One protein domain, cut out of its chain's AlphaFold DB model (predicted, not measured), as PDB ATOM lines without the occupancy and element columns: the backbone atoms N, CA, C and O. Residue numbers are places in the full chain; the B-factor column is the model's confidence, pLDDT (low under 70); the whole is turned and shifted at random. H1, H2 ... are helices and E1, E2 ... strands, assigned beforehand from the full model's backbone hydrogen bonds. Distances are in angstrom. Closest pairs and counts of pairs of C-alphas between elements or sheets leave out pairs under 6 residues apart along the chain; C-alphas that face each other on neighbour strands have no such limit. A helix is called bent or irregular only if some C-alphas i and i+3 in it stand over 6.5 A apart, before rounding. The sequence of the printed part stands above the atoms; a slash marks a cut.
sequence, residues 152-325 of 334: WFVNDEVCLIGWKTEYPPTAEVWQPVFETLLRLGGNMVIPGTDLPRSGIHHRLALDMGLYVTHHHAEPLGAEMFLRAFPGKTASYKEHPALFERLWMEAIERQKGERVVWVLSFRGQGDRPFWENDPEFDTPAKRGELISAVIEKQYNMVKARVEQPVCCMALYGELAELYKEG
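What this domain is: This is residues 152 to 325 of the 334 residues of an uncharacterized protein of Paenibacillus macerans (UniProt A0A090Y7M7). Two lobes stand side by side: the first gathers H1, H2 and H3 with the single strand E1, and the second has a small two-stranded sheet, E2 and E3, with the long helix H6 passing it, H5 crossing one end of H6 and H7 at the other. Long loops fill out much of the second lobe, among them residues 263 to 282. The printed part has 174 residues, in the order H1 H2 E1 H3 H4 H5 E2 H6 E3 H7; E2 and E3 are parallel, and the class is mostly helix, with under half of the residues in named elements. It is compact, with a radius of gyration of the C-alphas of 16.9 A and spans of 48 by 36 by 29 A.

Where its parts are: Find C-alpha 158 at (120.762, 91.582, 90.216), where H1 begins, residues 158 to 161. H2 runs from 171 to 183 over 17.6 A; it is irregular, but only just: C-alphas 173 and 176 are 6.53 A apart. Then come E1, 188 to 190, H3, 201 to 207, and H4, 225 to 228. H5, 240 to 254, is 21.3 A long and leads to E2, 260 to 262. From C-alpha 283 at (128.208, 58.505, 103.708), H6 runs 28.2 A to 302. E3, 309 to 311, comes before H7, 317 to 323, which ends at C-alpha 323 at (117.626, 58.091, 100.056).

How they stand to each other: Start with H2 and H3, which touch at a steep tilt of 53 degrees, the same way, closest at the C-alphas of Trp 174 and His 201, 6.3 A. Residues 152 to 153 pair in parallel with 189 to 190 of E1, and 188 to 189 of E1 with 211 to 212. E1 and E2 are only just apart, closest 8.4 A. E2 and E3 are parallel neighbours at 35 degrees; look for N 261 and O 309, 2.8 A, and N 311 and O 261, 2.9 A. E2, H6, E3 form a strand-helix-strand unit, two parallel strands with a helix between them along the chain, and its crossover is right-handed. H5, with residues 247 to 251 alone, touches H6 at a tilt of 37 degrees, only just steep, closest at Ile 251 and Val 301, C-alphas 6.5 A apart. H6 and H7 only just touch, with 3 pairs of C-alphas within 8 A, about perpendicular at 87 degrees, closest at Gly 287 and Leu 321, 6.4 A. H4 and H5 are close but not clearly touching, with the C-alphas of Phe 225 and Phe 243 6.8 A apart. In H3, H5, H6 and H7 every O i to N i+4 pair is within hydrogen-bond range; in H2 7 of 9 are, and H1 and H4 are too short for such a pair.

The domain as a whole: The two C-alphas farthest apart are those of Arg 183 and Glu 279, 49.5 A. The printed part has no cut, and its long links are H3 to H4, H4 to H5 and E2 to H6. The mean pLDDT of the printed part is 93.8 and no printed residue is under 70.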
ATOM      1  N   TRP A 152     107.368  82.228  96.538       96.00
ATOM      2  CA  TRP A 152     108.578  82.214  95.735       96.00
ATOM      3  C   TRP A 152     109.815  82.604  96.526       96.00
ATOM      4  O   TRP A 152     109.769  83.219  97.594       96.00
ATOM      5  N   PHE A 153     110.939  82.265  95.922       95.44
ATOM      6  CA  PHE A 153     112.249  82.740  96.292       95.44
ATOM      7  C   PHE A 153     112.656  83.832  95.307       95.44
ATOM      8  O   PHE A 153     112.710  83.591  94.101       95.44
ATOM      9  N   VAL A 154     112.910  85.038  95.816       92.56
ATOM     10  CA  VAL A 154     113.513  86.107  95.017       92.56
ATOM     11  C   VAL A 154     115.019  85.878  95.028       92.56
ATOM     12  O   VAL A 154     115.676  86.238  95.998       92.56
ATOM     13  N   ASN A 155     115.533  85.220  93.990       87.75
ATOM     14  CA  ASN A 155     116.952  84.894  93.829       87.75
ATOM     15  C   ASN A 155     117.551  85.581  92.604       87.75
ATOM     16  O   ASN A 155     116.811  86.024  91.723       87.75
ATOM     17  N   ASP A 156     118.886  85.603  92.536       81.00
ATOM     18  CA  ASP A 156     119.656  86.228  91.460       81.00
ATOM     19  C   ASP A 156     119.176  87.662  91.227       81.00
ATOM     20  O   ASP A 156     118.979  88.128  90.101       81.00
ATOM     21  N   GLU A 157     118.956  88.373  92.334       75.12
ATOM     22  CA  GLU A 157     118.214  89.623  92.396       75.12
ATOM     23  C   GLU A 157     118.953  90.808  91.760       75.12
ATOM     24  O   GLU A 157     118.584  91.950  91.984       75.12
ATOM     25  N   VAL A 158     119.966  90.570  90.925       75.62
ATOM     26  CA  VAL A 158     120.762  91.582  90.216       75.62
ATOM     27  C   VAL A 158     119.865  92.580  89.480       75.62
ATOM     28  O   VAL A 158     120.095  93.785  89.554       75.62
ATOM     29  N   CYS A 159     118.804  92.104  88.819       76.81
ATOM     30  CA  CYS A 159     117.828  92.979  88.165       76.81
ATOM     31  C   CYS A 159     116.991  93.788  89.165       76.81
ATOM     32  O   CYS A 159     116.644  94.928  88.874       76.81
ATOM     33  N   LEU A 160     116.688  93.228  90.338       82.44
ATOM     34  CA  LEU A 160     115.922  93.898  91.389       82.44
ATOM     35  C   LEU A 160     116.782  94.935  92.135       82.44
ATOM     36  O   LEU A 160     116.339  96.057  92.364       82.44
ATOM     37  N   ILE A 161     118.031  94.582  92.454       83.31
ATOM     38  CA  ILE A 161     119.058  95.462  93.023       83.31
ATOM     39  C   ILE A 161     119.346  96.620  92.076       83.31
ATOM     40  O   ILE A 161     119.439  97.755  92.521       83.31
ATOM     41  N   GLY A 162     119.466  96.342  90.777       84.81
ATOM     42  CA  GLY A 162     119.725  97.356  89.758       84.81
ATOM     43  C   GLY A 162     118.497  98.157  89.323       84.81
ATOM     44  O   GLY A 162     118.643  99.074  88.517       84.81
ATOM     45  N   TRP A 163     117.294  97.833  89.812       88.56
ATOM     46  CA  TRP A 163     116.071  98.523  89.393       88.56
ATOM     47  C   TRP A 163     116.050  99.982  89.861       88.56
ATOM     48  O   TRP A 163     115.570 100.868  89.152       88.56
ATOM     49  N   LYS A 164     116.622 100.247  91.038       90.75
ATOM     50  CA  LYS A 164     116.874 101.595  91.549       90.75
ATOM     51  C   LYS A 164     118.320 101.734  92.004       90.75
ATOM     52  O   LYS A 164     119.038 100.752  92.140       90.75
ATOM     53  N   THR A 165     118.765 102.970  92.202       91.94
ATOM     54  CA  THR A 165     120.160 103.258  92.561       91.94
ATOM     55  C   THR A 165     120.486 102.955  94.023       91.94
ATOM     56  O   THR A 165     121.645 102.737  94.368       91.94
ATOM     57  N   GLU A 166     119.482 102.980  94.897       92.81
ATOM     58  CA  GLU A 166     119.619 102.798  96.336       92.81
ATOM     59  C   GLU A 166     119.833 101.327  96.714       92.81
ATOM     60  O   GLU A 166     119.075 100.446  96.309       92.81
ATOM     61  N   TYR A 167     120.828 101.079  97.570       90.12
ATOM     62  CA  TYR A 167     121.134  99.756  98.108       90.12
ATOM     63  C   TYR A 167     121.256  99.799  99.642       90.12
ATOM     64  O   TYR A 167     121.955 100.678 100.159       90.12
ATOM     65  N   PRO A 168     120.648  98.858 100.393       90.69
ATOM     66  CA  PRO A 168     119.789  97.755  99.931       90.69
ATOM     67  C   PRO A 168     118.481  98.245  99.270       90.69
ATOM     68  O   PRO A 168     118.070  99.374  99.550       90.69
ATOM     69  N   PRO A 169     117.815  97.429  98.420       92.69
ATOM     70  CA  PRO A 169     116.652  97.895  97.666       92.69
ATOM     71  C   PRO A 169     115.525  98.365  98.591       92.69
ATOM     72  O   PRO A 169     115.250  97.753  99.630       92.69
ATOM     73  N   THR A 170     114.893  99.475  98.217       94.38
ATOM     74  CA  THR A 170     113.916 100.186  99.053       94.38
ATOM     75  C   THR A 170     112.554  99.493  99.072       94.38
ATOM     76  O   THR A 170     112.285  98.562  98.313       94.38
ATOM     77  N   ALA A 171     111.651  99.969  99.933       95.25
ATOM     78  CA  ALA A 171     110.299  99.422 100.021       95.25
ATOM     79  C   ALA A 171     109.542  99.523  98.686       95.25
ATOM     80  O   ALA A 171     108.783  98.625  98.358       95.25
ATOM     81  N   GLU A 172     109.795 100.558  97.884       94.38
ATOM     82  CA  GLU A 172     109.173 100.732  96.566       94.38
ATOM     83  C   GLU A 172     109.558  99.627  95.571       94.38
ATOM     84  O   GLU A 172     108.781  99.304  94.680       94.38
ATOM     85  N   VAL A 173     110.736  99.021  95.738       94.62
ATOM     86  CA  VAL A 173     111.197  97.895  94.916       94.62
ATOM     87  C   VAL A 173     110.565  96.578  95.382       94.62
ATOM     88  O   VAL A 173     110.158  95.753  94.567       94.62
ATOM     89  N   TRP A 174     110.447  96.381  96.697       96.06
ATOM     90  CA  TRP A 174     109.947  95.133  97.287       96.06
ATOM     91  C   TRP A 174     108.421  95.036  97.364       96.06
ATOM     92  O   TRP A 174     107.872  93.942  97.235       96.06
ATOM     93  N   GLN A 175     107.716  96.154  97.552       97.12
ATOM     94  CA  GLN A 175     106.256  96.160  97.670       97.12
ATOM     95  C   GLN A 175     105.563  95.538  96.448       97.12
ATOM     96  O   GLN A 175     104.722  94.667  96.661       97.12
ATOM     97  N   PRO A 176     105.916  95.868  95.185       97.12
ATOM     98  CA  PRO A 176     105.293  95.242  94.018       97.12
ATOM     99  C   PRO A 176     105.520  93.730  93.936       97.12
ATOM    100  O   PRO A 176     104.651  93.005  93.452       97.12
ATOM    101  N   VAL A 177     106.662  93.238  94.428       97.06
ATOM    102  CA  VAL A 177     106.943  91.800  94.527       97.06
ATOM    103  C   VAL A 177     105.948  91.165  95.500       97.06
ATOM    104  O   VAL A 177     105.147  90.316  95.115       97.06
ATOM    105  N   PHE A 178     105.932  91.616  96.751       98.56
ATOM    106  CA  PHE A 178     105.091  91.017  97.790       98.56
ATOM    107  C   PHE A 178     103.592  91.199  97.527       98.56
ATOM    108  O   PHE A 178     102.813  90.278  97.759       98.56
ATOM    109  N   GLU A 179     103.177  92.344  96.984       98.69
ATOM    110  CA  GLU A 179     101.793  92.578  96.574       98.69
ATOM    111  C   GLU A 179     101.359  91.571  95.505       98.69
ATOM    112  O   GLU A 179     100.294  90.965  95.622       98.69
ATOM    113  N   THR A 180     102.185  91.363  94.477       98.62
ATOM    114  CA  THR A 180     101.875  90.406  93.407       98.62
ATOM    115  C   THR A 180     101.743  88.993  93.968       98.62
ATOM    116  O   THR A 180     100.799  88.280  93.629       98.62
ATOM    117  N   LEU A 181     102.637  88.610  94.885       98.75
ATOM    118  CA  LEU A 181     102.564  87.323  95.567       98.75
ATOM    119  C   LEU A 181     101.233  87.150  96.315       98.75
ATOM    120  O   LEU A 181     100.551  86.142  96.126       98.75
ATOM    121  N   LEU A 182     100.832  88.144  97.112       98.81
ATOM    122  CA  LEU A 182      99.568  88.121  97.856       98.81
ATOM    123  C   LEU A 182      98.353  88.071  96.917       98.81
ATOM    124  O   LEU A 182      97.423  87.301  97.157       98.81
ATOM    125  N   ARG A 183      98.360  88.832  95.813       98.69
ATOM    126  CA  ARG A 183      97.278  88.822  94.807       98.69
ATOM    127  C   ARG A 183      97.116  87.473  94.114       98.69
ATOM    128  O   ARG A 183      96.004  87.113  93.731       98.69
ATOM    129  N   LEU A 184      98.208  86.729  93.966       98.44
ATOM    130  CA  LEU A 184      98.214  85.361  93.447       98.44
ATOM    131  C   LEU A 184      97.869  84.310  94.518       98.44
ATOM    132  O   LEU A 184      97.816  83.121  94.213       98.44
ATOM    133  N   GLY A 185      97.601  84.734  95.757       98.06
ATOM    134  CA  GLY A 185      97.244  83.860  96.873       98.06
ATOM    135  C   GLY A 185      98.441  83.250  97.604       98.06
ATOM    136  O   GLY A 185      98.257  82.327  98.393       98.06
ATOM    137  N   GLY A 186      99.664  83.724  97.359       98.50
ATOM    138  CA  GLY A 186     100.852  83.321  98.112       98.50
ATOM    139  C   GLY A 186     100.893  83.924  99.516       98.50
ATOM    140  O   GLY A 186     100.330  84.993  99.749       98.50
ATOM    141  N   ASN A 187     101.547  83.235 100.448       98.56
ATOM    142  CA  ASN A 187     101.695  83.630 101.851       98.56
ATOM    143  C   ASN A 187     103.123  83.486 102.398       98.56
ATOM    144  O   ASN A 187     103.334  83.806 103.560       98.56
ATOM    145  N   MET A 188     104.092  82.999 101.619       98.56
ATOM    146  CA  MET A 188     105.456  82.744 102.087       98.56
ATOM    147  C   MET A 188     106.488  83.230 101.071       98.56
ATOM    148  O   MET A 188     106.303  83.055  99.869       98.56
ATOM    149  N   VAL A 189     107.594  83.803 101.547       98.00
ATOM    150  CA  VAL A 189     108.668  84.307 100.684       98.00
ATOM    151  C   VAL A 189     110.051  84.036 101.273       98.00
ATOM    152  O   VAL A 189     110.235  84.085 102.489       98.00
ATOM    153  N   ILE A 190     111.031  83.800 100.396       96.06
ATOM    154  CA  ILE A 190     112.455  84.012 100.699       96.06
ATOM    155  C   ILE A 190     112.822  85.376 100.091       96.06
ATOM    156  O   ILE A 190     112.910  85.481  98.860       96.06
ATOM    157  N   PRO A 191     112.931  86.446 100.903       93.19
ATOM    158  CA  PRO A 191     113.022  87.821 100.416       93.19
ATOM    159  C   PRO A 191     114.464  88.221 100.051       93.19
ATOM    160  O   PRO A 191     114.958  89.240 100.525       93.19
ATOM    161  N   GLY A 192     115.126  87.428  99.204       88.44
ATOM    162  CA  GLY A 192     116.540  87.591  98.839       88.44
ATOM    163  C   GLY A 192     117.481  86.645  99.587       88.44
ATOM    164  O   GLY A 192     117.090  86.033 100.581       88.44
ATOM    165  N   THR A 193     118.724  86.560  99.108       84.88
ATOM    166  CA  THR A 193     119.836  85.823  99.741       84.88
ATOM    167  C   THR A 193     121.001  86.774  99.962       84.88
ATOM    168  O   THR A 193     121.267  87.616  99.114       84.88
ATOM    169  N   ASP A 194     121.701  86.667 101.093       79.56
ATOM    170  CA  ASP A 194     122.876  87.492 101.428       79.56
ATOM    171  C   ASP A 194     122.669  89.028 101.346       79.56
ATOM    172  O   ASP A 194     123.623  89.819 101.322       79.56
ATOM    173  N   LEU A 195     121.413  89.490 101.377       83.44
ATOM    174  CA  LEU A 195     121.099  90.913 101.457       83.44
ATOM    175  C   LEU A 195     121.481  91.484 102.836       83.44
ATOM    176  O   LEU A 195     121.414  90.793 103.858       83.44
ATOM    177  N   PRO A 196     121.864  92.775 102.920       83.62
ATOM    178  CA  PRO A 196     122.198  93.404 104.190       83.62
ATOM    179  C   PRO A 196     121.044  93.302 105.187       83.62
ATOM    180  O   PRO A 196     119.904  93.619 104.856       83.62
ATOM    181  N   ARG A 197     121.356  92.979 106.446       77.19
ATOM    182  CA  ARG A 197     120.373  92.929 107.548       77.19
ATOM    183  C   ARG A 197     119.633  94.245 107.795       77.19
ATOM    184  O   ARG A 197     118.562  94.239 108.385       77.19
ATOM    185  N   SER A 198     120.217  95.369 107.383       80.31
ATOM    186  CA  SER A 198     119.574  96.688 107.417       80.31
ATOM    187  C   SER A 198     118.535  96.885 106.306       80.31
ATOM    188  O   SER A 198     117.868  97.917 106.276       80.31
ATOM    189  N   GLY A 199     118.414  95.938 105.373       88.44
ATOM    190  CA  GLY A 199     117.448  95.978 104.290       88.44
ATOM    191  C   GLY A 199     116.015  95.833 104.790       88.44
ATOM    192  O   GLY A 199     115.718  95.079 105.711       88.44
ATOM    193  N   ILE A 200     115.105  96.558 104.142       94.56
ATOM    194  CA  ILE A 200     113.696  96.615 104.545       94.56
ATOM    195  C   ILE A 200     112.907  95.350 104.170       94.56
ATOM    196  O   ILE A 200     111.844  95.116 104.727       94.56
ATOM    197  N   HIS A 201     113.424  94.530 103.251       94.00
ATOM    198  CA  HIS A 201     112.750  93.379 102.639       94.00
ATOM    199  C   HIS A 201     112.166  92.385 103.653       94.00
ATOM    200  O   HIS A 201     110.991  92.044 103.549       94.00
ATOM    201  N   HIS A 202     112.943  91.980 104.664       94.81
ATOM    202  CA  HIS A 202     112.492  91.045 105.704       94.81
ATOM    203  C   HIS A 202     111.335  91.627 106.516       94.81
ATOM    204  O   HIS A 202     110.278  91.012 106.651       94.81
ATOM    205  N   ARG A 203     111.516  92.854 107.022       96.19
ATOM    206  CA  ARG A 203     110.503  93.514 107.847       96.19
ATOM    207  C   ARG A 203     109.241  93.826 107.048       96.19
ATOM    208  O   ARG A 203     108.146  93.604 107.549       96.19
ATOM    209  N   LEU A 204     109.398  94.278 105.808       97.94
ATOM    210  CA  LEU A 204     108.294  94.581 104.909       97.94
ATOM    211  C   LEU A 204     107.486  93.328 104.552       97.94
ATOM    212  O   LEU A 204     106.263  93.401 104.546       97.94
ATOM    213  N   ALA A 205     108.131  92.184 104.299       98.00
ATOM    214  CA  ALA A 205     107.422  90.929 104.051       98.00
ATOM    215  C   ALA A 205     106.509  90.562 105.234       98.00
ATOM    216  O   ALA A 205     105.322  90.295 105.038       98.00
ATOM    217  N   LEU A 206     107.038  90.641 106.462       97.81
ATOM    218  CA  LEU A 206     106.272  90.416 107.693       97.81
ATOM    219  C   LEU A 206     105.149  91.443 107.875       97.81
ATOM    220  O   LEU A 206     104.028  91.076 108.222       97.81
ATOM    221  N   ASP A 207     105.433  92.723 107.626       98.31
ATOM    222  CA  ASP A 207     104.455  93.809 107.723       98.31
ATOM    223  C   ASP A 207     103.313  93.665 106.714       98.31
ATOM    224  O   ASP A 207     102.182  94.014 107.030       98.31
ATOM    225  N   MET A 208     103.575  93.092 105.538       98.69
ATOM    226  CA  MET A 208     102.556  92.749 104.541       98.69
ATOM    227  C   MET A 208     101.853  91.411 104.830       98.69
ATOM    228  O   MET A 208     100.923  91.036 104.119       98.69
ATOM    229  N   GLY A 209     102.260  90.698 105.886       98.00
ATOM    230  CA  GLY A 209     101.616  89.478 106.375       98.00
ATOM    231  C   GLY A 209     102.202  88.169 105.855       98.00
ATOM    232  O   GLY A 209     101.656  87.116 106.177       98.00
ATOM    233  N   LEU A 210     103.293  88.200 105.091       98.62
ATOM    234  CA  LEU A 210     103.946  86.992 104.590       98.62
ATOM    235  C   LEU A 210     104.707  86.271 105.713       98.62
ATOM    236  O   LEU A 210     105.316  86.897 106.581       98.62
ATOM    237  N   TYR A 211     104.720  84.942 105.655       98.38
ATOM    238  CA  TYR A 211     105.741  84.135 106.309       98.38
ATOM    239  C   TYR A 211     107.083  84.373 105.620       98.38
ATOM    240  O   TYR A 211     107.180  84.337 104.391       98.38
ATOM    241  N   VAL A 212     108.128  84.558 106.417       97.50
ATOM    242  CA  VAL A 212     109.502  84.541 105.917       97.50
ATOM    243  C   VAL A 212     110.080  83.141 106.096       97.50
ATOM    244  O   VAL A 212     109.889  82.494 107.125       97.50
ATOM    245  N   THR A 213     110.794  82.669 105.085       96.62
ATOM    246  CA  THR A 213     111.652  81.489 105.178       96.62
ATOM    247  C   THR A 213     113.020  81.810 104.587       96.62
ATOM    248  O   THR A 213     113.242  82.916 104.088       96.62
ATOM    249  N   HIS A 214     113.968  80.888 104.700       93.62
ATOM    250  CA  HIS A 214     115.380  81.171 104.445       93.62
ATOM    251  C   HIS A 214     115.904  80.380 103.253       93.62
ATOM    252  O   HIS A 214     115.369  79.335 102.884       93.62
ATOM    253  N   HIS A 215     116.985  80.855 102.645       91.12
ATOM    254  CA  HIS A 215     117.711  80.032 101.693       91.12
ATOM    255  C   HIS A 215     118.331  78.819 102.415       91.12
ATOM    256  O   HIS A 215     118.787  78.926 103.555       91.12
ATOM    257  N   HIS A 216     118.412  77.651 101.771       88.62
ATOM    258  CA  HIS A 216     118.923  76.430 102.419       88.62
ATOM    259  C   HIS A 216     120.400  76.512 102.838       88.62
ATOM    260  O   HIS A 216     120.872  75.672 103.603       88.62
ATOM    261  N   ALA A 217     121.159  77.480 102.318       86.75
ATOM    262  CA  ALA A 217     122.535  77.747 102.741       86.75
ATOM    263  C   ALA A 217     122.628  78.716 103.938       86.75
ATOM    264  O   ALA A 217     123.718  78.909 104.475       86.75
ATOM    265  N   GLU A 218     121.503  79.290 104.371       88.44
ATOM    266  CA  GLU A 218     121.374  80.252 105.470       88.44
ATOM    267  C   GLU A 218     120.477  79.662 106.581       88.44
ATOM    268  O   GLU A 218     119.388  80.180 106.850       88.44
ATOM    269  N   PRO A 219     120.882  78.546 107.224       92.00
ATOM    270  CA  PRO A 219     120.036  77.862 108.197       92.00
ATOM    271  C   PRO A 219     119.589  78.819 109.302       92.00
ATOM    272  O   PRO A 219     120.392  79.591 109.838       92.00
ATOM    273  N   LEU A 220     118.300  78.751 109.643       95.31
ATOM    274  CA  LEU A 220     117.637  79.583 110.653       95.31
ATOM    275  C   LEU A 220     117.662  81.099 110.359       95.31
ATOM    276  O   LEU A 220     117.354  81.903 111.246       95.31
ATOM    277  N   GLY A 221     118.067  81.519 109.155       92.50
ATOM    278  CA  GLY A 221     118.318  82.927 108.829       92.50
ATOM    279  C   GLY A 221     119.512  83.504 109.598       92.50
ATOM    280  O   GLY A 221     119.530  84.690 109.963       92.50
ATOM    281  N   ALA A 222     120.478  82.651 109.948       93.31
ATOM    282  CA  ALA A 222     121.683  83.044 110.665       93.31
ATOM    283  C   ALA A 222     122.687  83.776 109.771       93.31
ATOM    284  O   ALA A 222     122.643  83.690 108.548       93.31
ATOM    285  N   GLU A 223     123.610  84.523 110.391       91.25
ATOM    286  CA  GLU A 223     124.726  85.080 109.622       91.25
ATOM    287  C   GLU A 223     125.565  83.973 109.008       91.25
ATOM    288  O   GLU A 223     125.820  82.947 109.641       91.25
ATOM    289  N   MET A 224     126.100  84.241 107.823       90.25
ATOM    290  CA  MET A 224     127.114  83.381 107.252       90.25
ATOM    291  C   MET A 224     128.376  83.395 108.130       90.25
ATOM    292  O   MET A 224     128.957  84.443 108.399       90.25
ATOM    293  N   PHE A 225     128.827  82.209 108.543       93.06
ATOM    294  CA  PHE A 225     130.002  81.988 109.383       93.06
ATOM    295  C   PHE A 225     131.250  82.745 108.910       93.06
ATOM    296  O   PHE A 225     131.875  83.430 109.712       93.06
ATOM    297  N   LEU A 226     131.605  82.666 107.622       91.94
ATOM    298  CA  LEU A 226     132.796  83.335 107.081       91.94
ATOM    299  C   LEU A 226     132.677  84.867 107.091       91.94
ATOM    300  O   LEU A 226     133.698  85.553 107.083       91.94
ATOM    301  N   ARG A 227     131.451  85.406 107.139       89.44
ATOM    302  CA  ARG A 227     131.183  86.844 107.277       89.44
ATOM    303  C   ARG A 227     131.329  87.294 108.728       89.44
ATOM    304  O   ARG A 227     132.000  88.288 108.990       89.44
ATOM    305  N   ALA A 228     130.766  86.523 109.658       92.62
ATOM    306  CA  ALA A 228     130.863  86.785 111.093       92.62
ATOM    307  C   ALA A 228     132.281  86.554 111.646       92.62
ATOM    308  O   ALA A 228     132.714  87.239 112.573       92.62
ATOM    309  N   PHE A 229     133.025  85.605 111.068       94.69
ATOM    310  CA  PHE A 229     134.373  85.236 111.497       94.69
ATOM    311  C   PHE A 229     135.368  85.183 110.324       94.69
ATOM    312  O   PHE A 229     135.829  84.097 109.949       94.69
ATOM    313  N   PRO A 230     135.755  86.343 109.760       93.81
ATOM    314  CA  PRO A 230     136.707  86.397 108.658       93.81
ATOM    315  C   PRO A 230     138.035  85.712 109.007       93.81
ATOM    316  O   PRO A 230     138.591  85.910 110.088       93.81
ATOM    317  N   GLY A 231     138.551  84.903 108.079       92.31
ATOM    318  CA  GLY A 231     139.825  84.193 108.234       92.31
ATOM    319  C   GLY A 231     139.766  82.895 109.049       92.31
ATOM    320  O   GLY A 231     140.805  82.263 109.229       92.31
ATOM    321  N   LYS A 232     138.590  82.472 109.532       93.88
ATOM    322  CA  LYS A 232     138.396  81.135 110.118       93.88
ATOM    323  C   LYS A 232     137.922  80.126 109.075       93.88
ATOM    324  O   LYS A 232     137.185  80.479 108.160       93.88
ATOM    325  N   THR A 233     138.278  78.858 109.261       91.75
ATOM    326  CA  THR A 233     137.689  77.749 108.505       91.75
ATOM    327  C   THR A 233     136.245  77.541 108.958       91.75
ATOM    328  O   THR A 233     135.969  77.442 110.152       91.75
ATOM    329  N   ALA A 234     135.304  77.464 108.018       92.75
ATOM    330  CA  ALA A 234     133.910  77.139 108.312       92.75
ATOM    331  C   ALA A 234     133.739  75.626 108.538       92.75
ATOM    332  O   ALA A 234     133.200  74.930 107.681       92.75
ATOM    333  N   SER A 235     134.215  75.141 109.687       94.06
ATOM    334  CA  SER A 235     134.083  73.753 110.146       94.06
ATOM    335  C   SER A 235     133.258  73.704 111.430       94.06
ATOM    336  O   SER A 235     133.636  74.282 112.456       94.06
ATOM    337  N   TYR A 236     132.121  73.006 111.399       94.94
ATOM    338  CA  TYR A 236     131.300  72.824 112.602       94.94
ATOM    339  C   TYR A 236     131.993  71.942 113.637       94.94
ATOM    340  O   TYR A 236     131.793  72.126 114.832       94.94
ATOM    341  N   LYS A 237     132.849  71.019 113.194       94.06
ATOM    342  CA  LYS A 237     133.657  70.194 114.087       94.06
ATOM    343  C   LYS A 237     134.642  71.046 114.889       94.06
ATOM    344  O   LYS A 237     134.763  70.870 116.099       94.06
ATOM    345  N   GLU A 238     135.354  71.958 114.228       95.31
ATOM    346  CA  GLU A 238     136.348  72.809 114.890       95.31
ATOM    347  C   GLU A 238     135.702  73.921 115.724       95.31
ATOM    348  O   GLU A 238     136.242  74.340 116.753       95.31
ATOM    349  N   HIS A 239     134.556  74.436 115.274       96.62
ATOM    350  CA  HIS A 239     133.951  75.651 115.814       96.62
ATOM    351  C   HIS A 239     132.450  75.522 116.148       96.62
ATOM    352  O   HIS A 239     131.693  76.457 115.858       96.62
ATOM    353  N   PRO A 240     131.984  74.448 116.821       96.62
ATOM    354  CA  PRO A 240     130.550  74.216 117.029       96.62
ATOM    355  C   PRO A 240     129.901  75.361 117.813       96.62
ATOM    356  O   PRO A 240     128.875  75.902 117.415       96.62
ATOM    357  N   ALA A 241     130.573  75.845 118.863       98.12
ATOM    358  CA  ALA A 241     130.085  76.945 119.695       98.12
ATOM    359  C   ALA A 241     129.951  78.290 118.953       98.12
ATOM    360  O   ALA A 241     129.208  79.164 119.400       98.12
ATOM    361  N   LEU A 242     130.682  78.494 117.851       97.75
ATOM    362  CA  LEU A 242     130.563  79.709 117.043       97.75
ATOM    363  C   LEU A 242     129.357  79.626 116.101       97.75
ATOM    364  O   LEU A 242     128.605  80.592 116.016       97.75
ATOM    365  N   PHE A 243     129.121  78.473 115.469       97.31
ATOM    366  CA  PHE A 243     127.904  78.232 114.684       97.31
ATOM    367  C   PHE A 243     126.646  78.307 115.552       97.31
ATOM    368  O   PHE A 243     125.725  79.058 115.240       97.31
ATOM    369  N   GLU A 244     126.637  77.600 116.685       98.00
ATOM    370  CA  GLU A 244     125.496  77.584 117.606       98.00
ATOM    371  C   GLU A 244     125.163  78.983 118.147       98.00
ATOM    372  O   GLU A 244     123.995  79.302 118.371       98.00
ATOM    373  N   ARG A 245     126.166  79.853 118.315       98.25
ATOM    374  CA  ARG A 245     125.944  81.251 118.697       98.25
ATOM    375  C   ARG A 245     125.191  82.021 117.615       98.25
ATOM    376  O   ARG A 245     124.197  82.663 117.937       98.25
ATOM    377  N   LEU A 246     125.625  81.919 116.356       97.06
ATOM    378  CA  LEU A 246     124.962  82.585 115.229       97.06
ATOM    379  C   LEU A 246     123.513  82.107 115.069       97.06
ATOM    380  O   LEU A 246     122.615  82.916 114.838       97.06
ATOM    381  N   TRP A 247     123.275  80.806 115.240       98.00
ATOM    382  CA  TRP A 247     121.932  80.224 115.234       98.00
ATOM    383  C   TRP A 247     121.068  80.755 116.377       98.00
ATOM    384  O   TRP A 247     119.940  81.177 116.142       98.00
ATOM    385  N   MET A 248     121.592  80.791 117.605       98.44
ATOM    386  CA  MET A 248     120.859  81.313 118.762       98.44
ATOM    387  C   MET A 248     120.514  82.799 118.599       98.44
ATOM    388  O   MET A 248     119.389  83.197 118.877       98.44
ATOM    389  N   GLU A 249     121.450  83.619 118.115       97.56
ATOM    390  CA  GLU A 249     121.206  85.039 117.831       97.56
ATOM    391  C   GLU A 249     120.110  85.228 116.770       97.56
ATOM    392  O   GLU A 249     119.254  86.106 116.903       97.56
ATOM    393  N   ALA A 250     120.100  84.388 115.731       96.06
ATOM    394  CA  ALA A 250     119.076  84.416 114.693       96.06
ATOM    395  C   ALA A 250     117.698  83.988 115.208       96.06
ATOM    396  O   ALA A 250     116.702  84.627 114.864       96.06
ATOM    397  N   ILE A 251     117.651  82.954 116.055       98.25
ATOM    398  CA  ILE A 251     116.424  82.496 116.711       98.25
ATOM    399  C   ILE A 251     115.871  83.601 117.610       98.25
ATOM    400  O   ILE A 251     114.712  83.976 117.477       98.25
ATOM    401  N   GLU A 252     116.699  84.181 118.479       97.88
ATOM    402  CA  GLU A 252     116.266  85.228 119.410       97.88
ATOM    403  C   GLU A 252     115.732  86.474 118.709       97.88
ATOM    404  O   GLU A 252     114.765  87.073 119.180       97.88
ATOM    405  N   ARG A 253     116.326  86.839 117.569       95.75
ATOM    406  CA  ARG A 253     115.862  87.956 116.744       95.75
ATOM    407  C   ARG A 253     114.478  87.696 116.143       95.75
ATOM    408  O   ARG A 253     113.671  88.615 116.086       95.75
ATOM    409  N   GLN A 254     114.224  86.470 115.691       96.00
ATOM    410  CA  GLN A 254     113.060  86.121 114.870       96.00
ATOM    411  C   GLN A 254     111.943  85.389 115.641       96.00
ATOM    412  O   GLN A 254     110.876  85.159 115.088       96.00
ATOM    413  N   LYS A 255     112.134  85.018 116.916       95.62
ATOM    414  CA  LYS A 255     111.194  84.162 117.678       95.62
ATOM    415  C   LYS A 255     109.759  84.689 117.825       95.62
ATOM    416  O   LYS A 255     108.877  83.918 118.178       95.62
ATOM    417  N   GLY A 256     109.535  85.988 117.613       95.25
ATOM    418  CA  GLY A 256     108.205  86.615 117.617       95.25
ATOM    419  C   GLY A 256     107.641  86.888 116.219       95.25
ATOM    420  O   GLY A 256     106.616  87.554 116.094       95.25
ATOM    421  N   GLU A 257     108.330  86.442 115.171       95.94
ATOM    422  CA  GLU A 257     107.985  86.686 113.774       95.94
ATOM    423  C   GLU A 257     107.358  85.439 113.133       95.94
ATOM    424  O   GLU A 257     107.500  84.313 113.615       95.94
ATOM    425  N   ARG A 258     106.661  85.629 112.008       95.88
ATOM    426  CA  ARG A 258     106.079  84.531 111.227       95.88
ATOM    427  C   ARG A 258     107.160  83.887 110.369       95.88
ATOM    428  O   ARG A 258     107.401  84.325 109.245       95.88
ATOM    429  N   VAL A 259     107.800  82.855 110.907       97.56
ATOM    430  CA  VAL A 259     108.927  82.182 110.256       97.56
ATOM    431  C   VAL A 259     108.640  80.704 110.030       97.56
ATOM    432  O   VAL A 259     108.200  80.004 110.940       97.56
ATOM    433  N   VAL A 260     108.926  80.237 108.815       97.94
ATOM    434  CA  VAL A 260     109.106  78.811 108.517       97.94
ATOM    435  C   VAL A 260     110.608  78.542 108.572       97.94
ATOM    436  O   VAL A 260     111.365  79.011 107.719       97.94
ATOM    437  N   TRP A 261     111.047  77.860 109.627       97.94
ATOM    438  CA  TRP A 261     112.452  77.736 110.007       97.94
ATOM    439  C   TRP A 261     113.168  76.686 109.172       97.94
ATOM    440  O   TRP A 261     112.919  75.490 109.317       97.94
ATOM    441  N   VAL A 262     114.115  77.127 108.350       96.81
ATOM    442  CA  VAL A 262     114.943  76.207 107.569       96.81
ATOM    443  C   VAL A 262     116.028  75.611 108.451       96.81
ATOM    444  O   VAL A 262     116.910  76.319 108.945       96.81
ATOM    445  N   LEU A 263     115.972  74.295 108.609       96.75
ATOM    446  CA  LEU A 263     117.028  73.481 109.186       96.75
ATOM    447  C   LEU A 263     117.917  72.990 108.048       96.75
ATOM    448  O   LEU A 263     117.437  72.443 107.055       96.75
ATOM    449  N   SER A 264     119.219  73.206 108.167       92.88
ATOM    450  CA  SER A 264     120.168  72.790 107.139       92.88
ATOM    451  C   SER A 264     121.584  72.755 107.690       92.88
ATOM    452  O   SER A 264     121.953  73.521 108.588       92.88
ATOM    453  N   PHE A 265     122.408  71.886 107.116       92.44
ATOM    454  CA  PHE A 265     123.841  71.905 107.344       92.44
ATOM    455  C   PHE A 265     124.593  71.548 106.064       92.44
ATOM    456  O   PHE A 265     124.634  70.392 105.645       92.44
ATOM    457  N   ARG A 266     125.184  72.570 105.442       91.38
ATOM    458  CA  ARG A 266     126.010  72.474 104.233       91.38
ATOM    459  C   ARG A 266     127.220  73.395 104.359       91.38
ATOM    460  O   ARG A 266     127.252  74.292 105.205       91.38
ATOM    461  N   GLY A 267     128.230  73.164 103.528       86.88
ATOM    462  CA  GLY A 267     129.389  74.041 103.433       86.88
ATOM    463  C   GLY A 267     129.004  75.407 102.859       86.88
ATOM    464  O   GLY A 267     128.124  75.522 102.005       86.88
ATOM    465  N   GLN A 268     129.676  76.465 103.317       84.06
ATOM    466  CA  GLN A 268     129.432  77.811 102.791       84.06
ATOM    467  C   GLN A 268     129.869  77.921 101.325       84.06
ATOM    468  O   GLN A 268     130.982  77.504 100.987       84.06
ATOM    469  N   GLY A 269     129.004  78.515 100.494       80.88
ATOM    470  CA  GLY A 269     129.175  78.601  99.038       80.88
ATOM    471  C   GLY A 269     128.464  77.493  98.255       80.88
ATOM    472  O   GLY A 269     128.984  77.068  97.234       80.88
ATOM    473  N   ASP A 270     127.320  77.010  98.754       82.56
ATOM    474  CA  ASP A 270     126.477  75.993  98.099       82.56
ATOM    475  C   ASP A 270     127.194  74.663  97.791       82.56
ATOM    476  O   ASP A 270     127.011  74.045  96.743       82.56
ATOM    477  N   ARG A 271     128.031  74.207  98.728       88.06
ATOM    478  CA  ARG A 271     128.888  73.027  98.559       88.06
ATOM    479  C   ARG A 271     128.787  72.057  99.733       88.06
ATOM    480  O   ARG A 271     128.403  72.468 100.832       88.06
ATOM    481  N   PRO A 272     129.177  70.787  99.564       91.94
ATOM    482  CA  PRO A 272     129.203  69.845 100.671       91.94
ATOM    483  C   PRO A 272     130.160  70.278 101.788       91.94
ATOM    484  O   PRO A 272     131.272  70.743 101.535       91.94
ATOM    485  N   PHE A 273     129.758  70.095 103.050       93.31
ATOM    486  CA  PHE A 273     130.571  70.545 104.191       93.31
ATOM    487  C   PHE A 273     131.927  69.814 104.275       93.31
ATOM    488  O   PHE A 273     132.935  70.409 104.654       93.31
ATOM    489  N   TRP A 274     131.969  68.545 103.852       94.44
ATOM    490  CA  TRP A 274     133.163  67.694 103.901       94.44
ATOM    491  C   TRP A 274     134.275  68.112 102.934       94.44
ATOM    492  O   TRP A 274     135.372  67.570 103.011       94.44
ATOM    493  N   GLU A 275     134.046  69.088 102.051       91.25
ATOM    494  CA  GLU A 275     135.151  69.712 101.314       91.25
ATOM    495  C   GLU A 275     136.118  70.460 102.239       91.25
ATOM    496  O   GLU A 275     137.313  70.517 101.957       91.25
ATOM    497  N   ASN A 276     135.616  71.014 103.349       87.19
ATOM    498  CA  ASN A 276     136.450  71.648 104.373       87.19
ATOM    499  C   ASN A 276     136.793  70.686 105.524       87.19
ATOM    500  O   ASN A 276     137.712  70.964 106.288       87.19
ATOM    501  N   ASP A 277     136.088  69.556 105.625       92.12
ATOM    502  CA  ASP A 277     136.271  68.537 106.659       92.12
ATOM    503  C   ASP A 277     136.496  67.143 106.017       92.12
ATOM    504  O   ASP A 277     135.595  66.297 106.016       92.12
ATOM    505  N   PRO A 278     137.690  66.863 105.452       91.50
ATOM    506  CA  PRO A 278     137.933  65.678 104.615       91.50
ATOM    507  C   PRO A 278     137.843  64.335 105.359       91.50
ATOM    508  O   PRO A 278     137.772  63.284 104.733       91.50
ATOM    509  N   GLU A 279     137.832  64.348 106.692       93.69
ATOM    510  CA  GLU A 279     137.666  63.147 107.519       93.69
ATOM    511  C   GLU A 279     136.246  62.557 107.497       93.69
ATOM    512  O   GLU A 279     136.048  61.396 107.879       93.69
ATOM    513  N   PHE A 280     135.261  63.334 107.032       96.19
ATOM    514  CA  PHE A 280     133.911  62.861 106.730       96.19
ATOM    515  C   PHE A 280     133.917  62.210 105.339       96.19
ATOM    516  O   PHE A 280     133.279  62.653 104.384       96.19
ATOM    517  N   ASP A 281     134.697  61.140 105.230       96.12
ATOM    518  CA  ASP A 281     135.052  60.417 104.006       96.12
ATOM    519  C   ASP A 281     134.051  59.318 103.610       96.12
ATOM    520  O   ASP A 281     134.151  58.751 102.522       96.12
ATOM    521  N   THR A 282     133.052  59.042 104.451       97.44
ATOM    522  CA  THR A 282     132.009  58.034 104.202       97.44
ATOM    523  C   THR A 282     130.603  58.628 104.318       97.44
ATOM    524  O   THR A 282     130.395  59.544 105.121       97.44
ATOM    525  N   PRO A 283     129.609  58.094 103.580       97.31
ATOM    526  CA  PRO A 283     128.208  58.505 103.708       97.31
ATOM    527  C   PRO A 283     127.676  58.441 105.145       97.31
ATOM    528  O   PRO A 283     127.019  59.375 105.593       97.31
ATOM    529  N   ALA A 284     128.048  57.400 105.901       97.94
ATOM    530  CA  ALA A 284     127.640  57.232 107.294       97.94
ATOM    531  C   ALA A 284     128.128  58.376 108.197       97.94
ATOM    532  O   ALA A 284     127.319  58.978 108.897       97.94
ATOM    533  N   LYS A 285     129.420  58.737 108.133       97.75
ATOM    534  CA  LYS A 285     129.964  59.864 108.915       97.75
ATOM    535  C   LYS A 285     129.302  61.191 108.536       97.75
ATOM    536  O   LYS A 285     129.005  62.007 109.403       97.75
ATOM    537  N   ARG A 286     129.079  61.414 107.235       97.44
ATOM    538  CA  ARG A 286     128.431  62.633 106.723       97.44
ATOM    539  C   ARG A 286     127.006  62.747 107.243       97.44
ATOM    540  O   ARG A 286     126.639  63.775 107.807       97.44
ATOM    541  N   GLY A 287     126.234  61.674 107.085       97.31
ATOM    542  CA  GLY A 287     124.849  61.612 107.522       97.31
ATOM    543  C   GLY A 287     124.697  61.729 109.034       97.31
ATOM    544  O   GLY A 287     123.804  62.437 109.497       97.31
ATOM    545  N   GLU A 288     125.604  61.130 109.810       97.81
ATOM    546  CA  GLU A 288     125.621  61.248 111.269       97.81
ATOM    547  C   GLU A 288     125.789  62.702 111.725       97.81
ATOM    548  O   GLU A 288     124.982  63.174 112.529       97.81
ATOM    549  N   LEU A 289     126.768  63.435 111.173       97.25
ATOM    550  CA  LEU A 289     126.964  64.840 111.533       97.25
ATOM    551  C   LEU A 289     125.773  65.703 111.118       97.25
ATOM    552  O   LEU A 289     125.288  66.488 111.930       97.25
ATOM    553  N   ILE A 290     125.294  65.556 109.878       96.94
ATOM    554  CA  ILE A 290     124.148  66.333 109.390       96.94
ATOM    555  C   ILE A 290     122.937  66.085 110.292       96.94
ATOM    556  O   ILE A 290     122.351  67.041 110.788       96.94
ATOM    557  N   SER A 291     122.613  64.822 110.581       97.50
ATOM    558  CA  SER A 291     121.482  64.467 111.449       97.50
ATOM    559  C   SER A 291     121.608  65.113 112.833       97.50
ATOM    560  O   SER A 291     120.659  65.726 113.316       97.50
ATOM    561  N   ALA A 292     122.795  65.041 113.449       97.75
ATOM    562  CA  ALA A 292     123.046  65.629 114.762       97.75
ATOM    563  C   ALA A 292     122.913  67.162 114.757       97.75
ATOM    564  O   ALA A 292     122.375  67.744 115.701       97.75
ATOM    565  N   VAL A 293     123.376  67.830 113.696       97.31
ATOM    566  CA  VAL A 293     123.242  69.285 113.552       97.31
ATOM    567  C   VAL A 293     121.784  69.692 113.347       97.31
ATOM    568  O   VAL A 293     121.331  70.643 113.982       97.31
ATOM    569  N   ILE A 294     121.031  68.974 112.513       97.50
ATOM    570  CA  ILE A 294     119.610  69.256 112.270       97.50
ATOM    571  C   ILE A 294     118.799  69.075 113.556       97.50
ATOM    572  O   ILE A 294     118.017  69.953 113.920       97.50
ATOM    573  N   GLU A 295     119.037  67.994 114.300       97.75
ATOM    574  CA  GLU A 295     118.402  67.763 115.600       97.75
ATOM    575  C   GLU A 295     118.758  68.866 116.610       97.75
ATOM    576  O   GLU A 295     117.891  69.375 117.327       97.75
ATOM    577  N   LYS A 296     120.022  69.305 116.640       98.19
ATOM    578  CA  LYS A 296     120.465  70.424 117.476       98.19
ATOM    579  C   LYS A 296     119.736  71.723 117.118       98.19
ATOM    580  O   LYS A 296     119.225  72.383 118.024       98.19
ATOM    581  N   GLN A 297     119.661  72.077 115.835       98.25
ATOM    582  CA  GLN A 297     118.951  73.270 115.361       98.25
ATOM    583  C   GLN A 297     117.464  73.210 115.728       98.25
ATOM    584  O   GLN A 297     116.943  74.156 116.319       98.25
ATOM    585  N   TYR A 298     116.802  72.080 115.469       98.12
ATOM    586  CA  TYR A 298     115.397  71.867 115.814       98.12
ATOM    587  C   TYR A 298     115.134  72.060 117.315       98.12
ATOM    588  O   TYR A 298     114.233  72.806 117.704       98.12
ATOM    589  N   ASN A 299     115.969  71.466 118.171       98.00
ATOM    590  CA  ASN A 299     115.860  71.609 119.624       98.00
ATOM    591  C   ASN A 299     116.092  73.054 120.095       98.00
ATOM    592  O   ASN A 299     115.418  73.517 121.016       98.00
ATOM    593  N   MET A 300     117.014  73.788 119.463       98.38
ATOM    594  CA  MET A 300     117.232  75.207 119.760       98.38
ATOM    595  C   MET A 300     116.004  76.055 119.415       98.38
ATOM    596  O   MET A 300     115.636  76.921 120.210       98.38
ATOM    597  N   VAL A 301     115.354  75.787 118.278       98.25
ATOM    598  CA  VAL A 301     114.120  76.479 117.879       98.25
ATOM    599  C   VAL A 301     112.984  76.144 118.850       98.25
ATOM    600  O   VAL A 301     112.405  77.060 119.431       98.25
ATOM    601  N   LYS A 302     112.714  74.857 119.126       97.44
ATOM    602  CA  LYS A 302     111.659  74.435 120.075       97.44
ATOM    603  C   LYS A 302     111.830  74.991 121.483       97.44
ATOM    604  O   LYS A 302     110.845  75.193 122.182       97.44
ATOM    605  N   ALA A 303     113.064  75.231 121.916       97.88
ATOM    606  CA  ALA A 303     113.326  75.803 123.231       97.88
ATOM    607  C   ALA A 303     112.948  77.294 123.339       97.88
ATOM    608  O   ALA A 303     112.897  77.817 124.453       97.88
ATOM    609  N   ARG A 304     112.749  77.997 122.214       97.88
ATOM    610  CA  ARG A 304     112.555  79.459 122.171       97.88
ATOM    611  C   ARG A 304     111.293  79.910 121.444       97.88
ATOM    612  O   ARG A 304     110.852  81.032 121.682       97.88
ATOM    613  N   VAL A 305     110.743  79.068 120.577       97.06
ATOM    614  CA  VAL A 305     109.583  79.360 119.736       97.06
ATOM    615  C   VAL A 305     108.475  78.379 120.090       97.06
ATOM    616  O   VAL A 305     108.692  77.167 120.107       97.06
ATOM    617  N   GLU A 306     107.290  78.902 120.385       94.00
ATOM    618  CA  GLU A 306     106.100  78.088 120.616       94.00
ATOM    619  C   GLU A 306     105.587  77.542 119.278       94.00
ATOM    620  O   GLU A 306     105.429  78.300 118.326       94.00
ATOM    621  N   GLN A 307     105.361  76.225 119.205       93.25
ATOM    622  CA  GLN A 307     104.845  75.530 118.014       93.25
ATOM    623  C   GLN A 307     105.574  75.914 116.704       93.25
ATOM    624  O   GLN A 307     104.947  76.394 115.756       93.25
ATOM    625  N   PRO A 308     106.907  75.739 116.630       96.44
ATOM    626  CA  PRO A 308     107.658  76.162 115.462       96.44
ATOM    627  C   PRO A 308     107.329  75.299 114.249       96.44
ATOM    628  O   PRO A 308     107.231  74.076 114.344       96.44
ATOM    629  N   VAL A 309     107.247  75.943 113.091       97.31
ATOM    630  CA  VAL A 309     107.170  75.257 111.804       97.31
ATOM    631  C   VAL A 309     108.577  75.200 111.240       97.31
ATOM    632  O   VAL A 309     109.158  76.239 110.932       97.31
ATOM    633  N   CYS A 310     109.128  73.998 111.127       97.75
ATOM    634  CA  CYS A 310     110.470  73.776 110.604       97.75
ATOM    635  C   CYS A 310     110.396  73.032 109.272       97.75
ATOM    636  O   CYS A 310     109.506  72.209 109.073       97.75
ATOM    637  N   CYS A 311     111.345  73.293 108.382       96.75
ATOM    638  CA  CYS A 311     111.488  72.575 107.122       96.75
ATOM    639  C   CYS A 311     112.957  72.274 106.823       96.75
ATOM    640  O   CYS A 311     113.855  72.941 107.342       96.75
ATOM    641  N   MET A 312     113.209  71.286 105.970       94.94
ATOM    642  CA  MET A 312     114.547  71.004 105.458       94.94
ATOM    643  C   MET A 312     114.523  70.787 103.947       94.94
ATOM    644  O   MET A 312     113.789  69.961 103.417       94.94
ATOM    645  N   ALA A 313     115.411  71.482 103.239       91.88
ATOM    646  CA  ALA A 313     115.642  71.205 101.829       91.88
ATOM    647  C   ALA A 313     116.561  69.982 101.678       91.88
ATOM    648  O   ALA A 313     117.764  70.058 101.937       91.88
ATOM    649  N   LEU A 314     116.013  68.862 101.200       92.75
ATOM    650  CA  LEU A 314     116.798  67.722 100.712       92.75
ATOM    651  C   LEU A 314     117.371  68.047  99.324       92.75
ATOM    652  O   LEU A 314     116.898  67.553  98.304       92.75
ATOM    653  N   TYR A 315     118.358  68.941  99.292       89.69
ATOM    654  CA  TYR A 315     118.942  69.477  98.065       89.69
ATOM    655  C   TYR A 315     120.342  68.915  97.793       89.69
ATOM    656  O   TYR A 315     121.141  68.727  98.713       89.69
ATOM    657  N   GLY A 316     120.636  68.662  96.515       89.88
ATOM    658  CA  GLY A 316     121.941  68.184  96.064       89.88
ATOM    659  C   GLY A 316     122.357  66.880  96.744       89.88
ATOM    660  O   GLY A 316     121.632  65.887  96.727       89.88
ATOM    661  N   GLU A 317     123.531  66.891  97.369       91.19
ATOM    662  CA  GLU A 317     124.126  65.727  98.022       91.19
ATOM    663  C   GLU A 317     123.311  65.191  99.212       91.19
ATOM    664  O   GLU A 317     123.416  64.010  99.549       91.19
ATOM    665  N   LEU A 318     122.474  66.031  99.833       92.81
ATOM    666  CA  LEU A 318     121.628  65.627 100.959       92.81
ATOM    667  C   LEU A 318     120.517  64.662 100.531       92.81
ATOM    668  O   LEU A 318     120.148  63.782 101.308       92.81
ATOM    669  N   ALA A 319     120.008  64.797  99.302       94.19
ATOM    670  CA  ALA A 319     118.950  63.934  98.780       94.19
ATOM    671  C   ALA A 319     119.420  62.478  98.649       94.19
ATOM    672  O   ALA A 319     118.710  61.559  99.057       94.19
ATOM    673  N   GLU A 320     120.638  62.270  98.140       95.06
ATOM    674  CA  GLU A 320     121.215  60.928  98.011       95.06
ATOM    675  C   GLU A 320     121.520  60.322  99.386       95.06
ATOM    676  O   GLU A 320     121.124  59.189  99.651       95.06
ATOM    677  N   LEU A 321     122.106  61.093 100.314       96.31
ATOM    678  CA  LEU A 321     122.345  60.615 101.683       96.31
ATOM    679  C   LEU A 321     121.044  60.233 102.408       96.31
ATOM    680  O   LEU A 321     121.023  59.259 103.162       96.31
ATOM    681  N   TYR A 322     119.957  60.979 102.187       95.69
ATOM    682  CA  TYR A 322     118.645  60.653 102.747       95.69
ATOM    683  C   TYR A 322     118.056  59.387 102.123       95.69
ATOM    684  O   TYR A 322     117.631  58.486 102.843       95.69
ATOM    685  N   LYS A 323     118.098  59.271 100.793       96.12
ATOM    686  CA  LYS A 323     117.626  58.091 100.056       96.12
ATOM    687  C   LYS A 323     118.368  56.812 100.452       96.12
ATOM    688  O   LYS A 323     117.759  55.746 100.504       96.12
ATOM    689  N   GLU A 324     119.662  56.912 100.740       97.12
ATOM    690  CA  GLU A 324     120.493  55.801 101.217       97.12
ATOM    691  C   GLU A 324     120.281  55.472 102.709       97.12
ATOM    692  O   GLU A 324     120.818  54.482 103.204       97.12
ATOM    693  N   GLY A 325     119.480  56.265 103.430       97.19
ATOM    694  CA  GLY A 325     119.134  56.031 104.833       97.19
ATOM    695  C   GLY A 325     120.167  56.539 105.842       97.19
ATOM    696  O   GLY A 325     120.121  56.145 107.007       97.19
TER     697      GLY A 325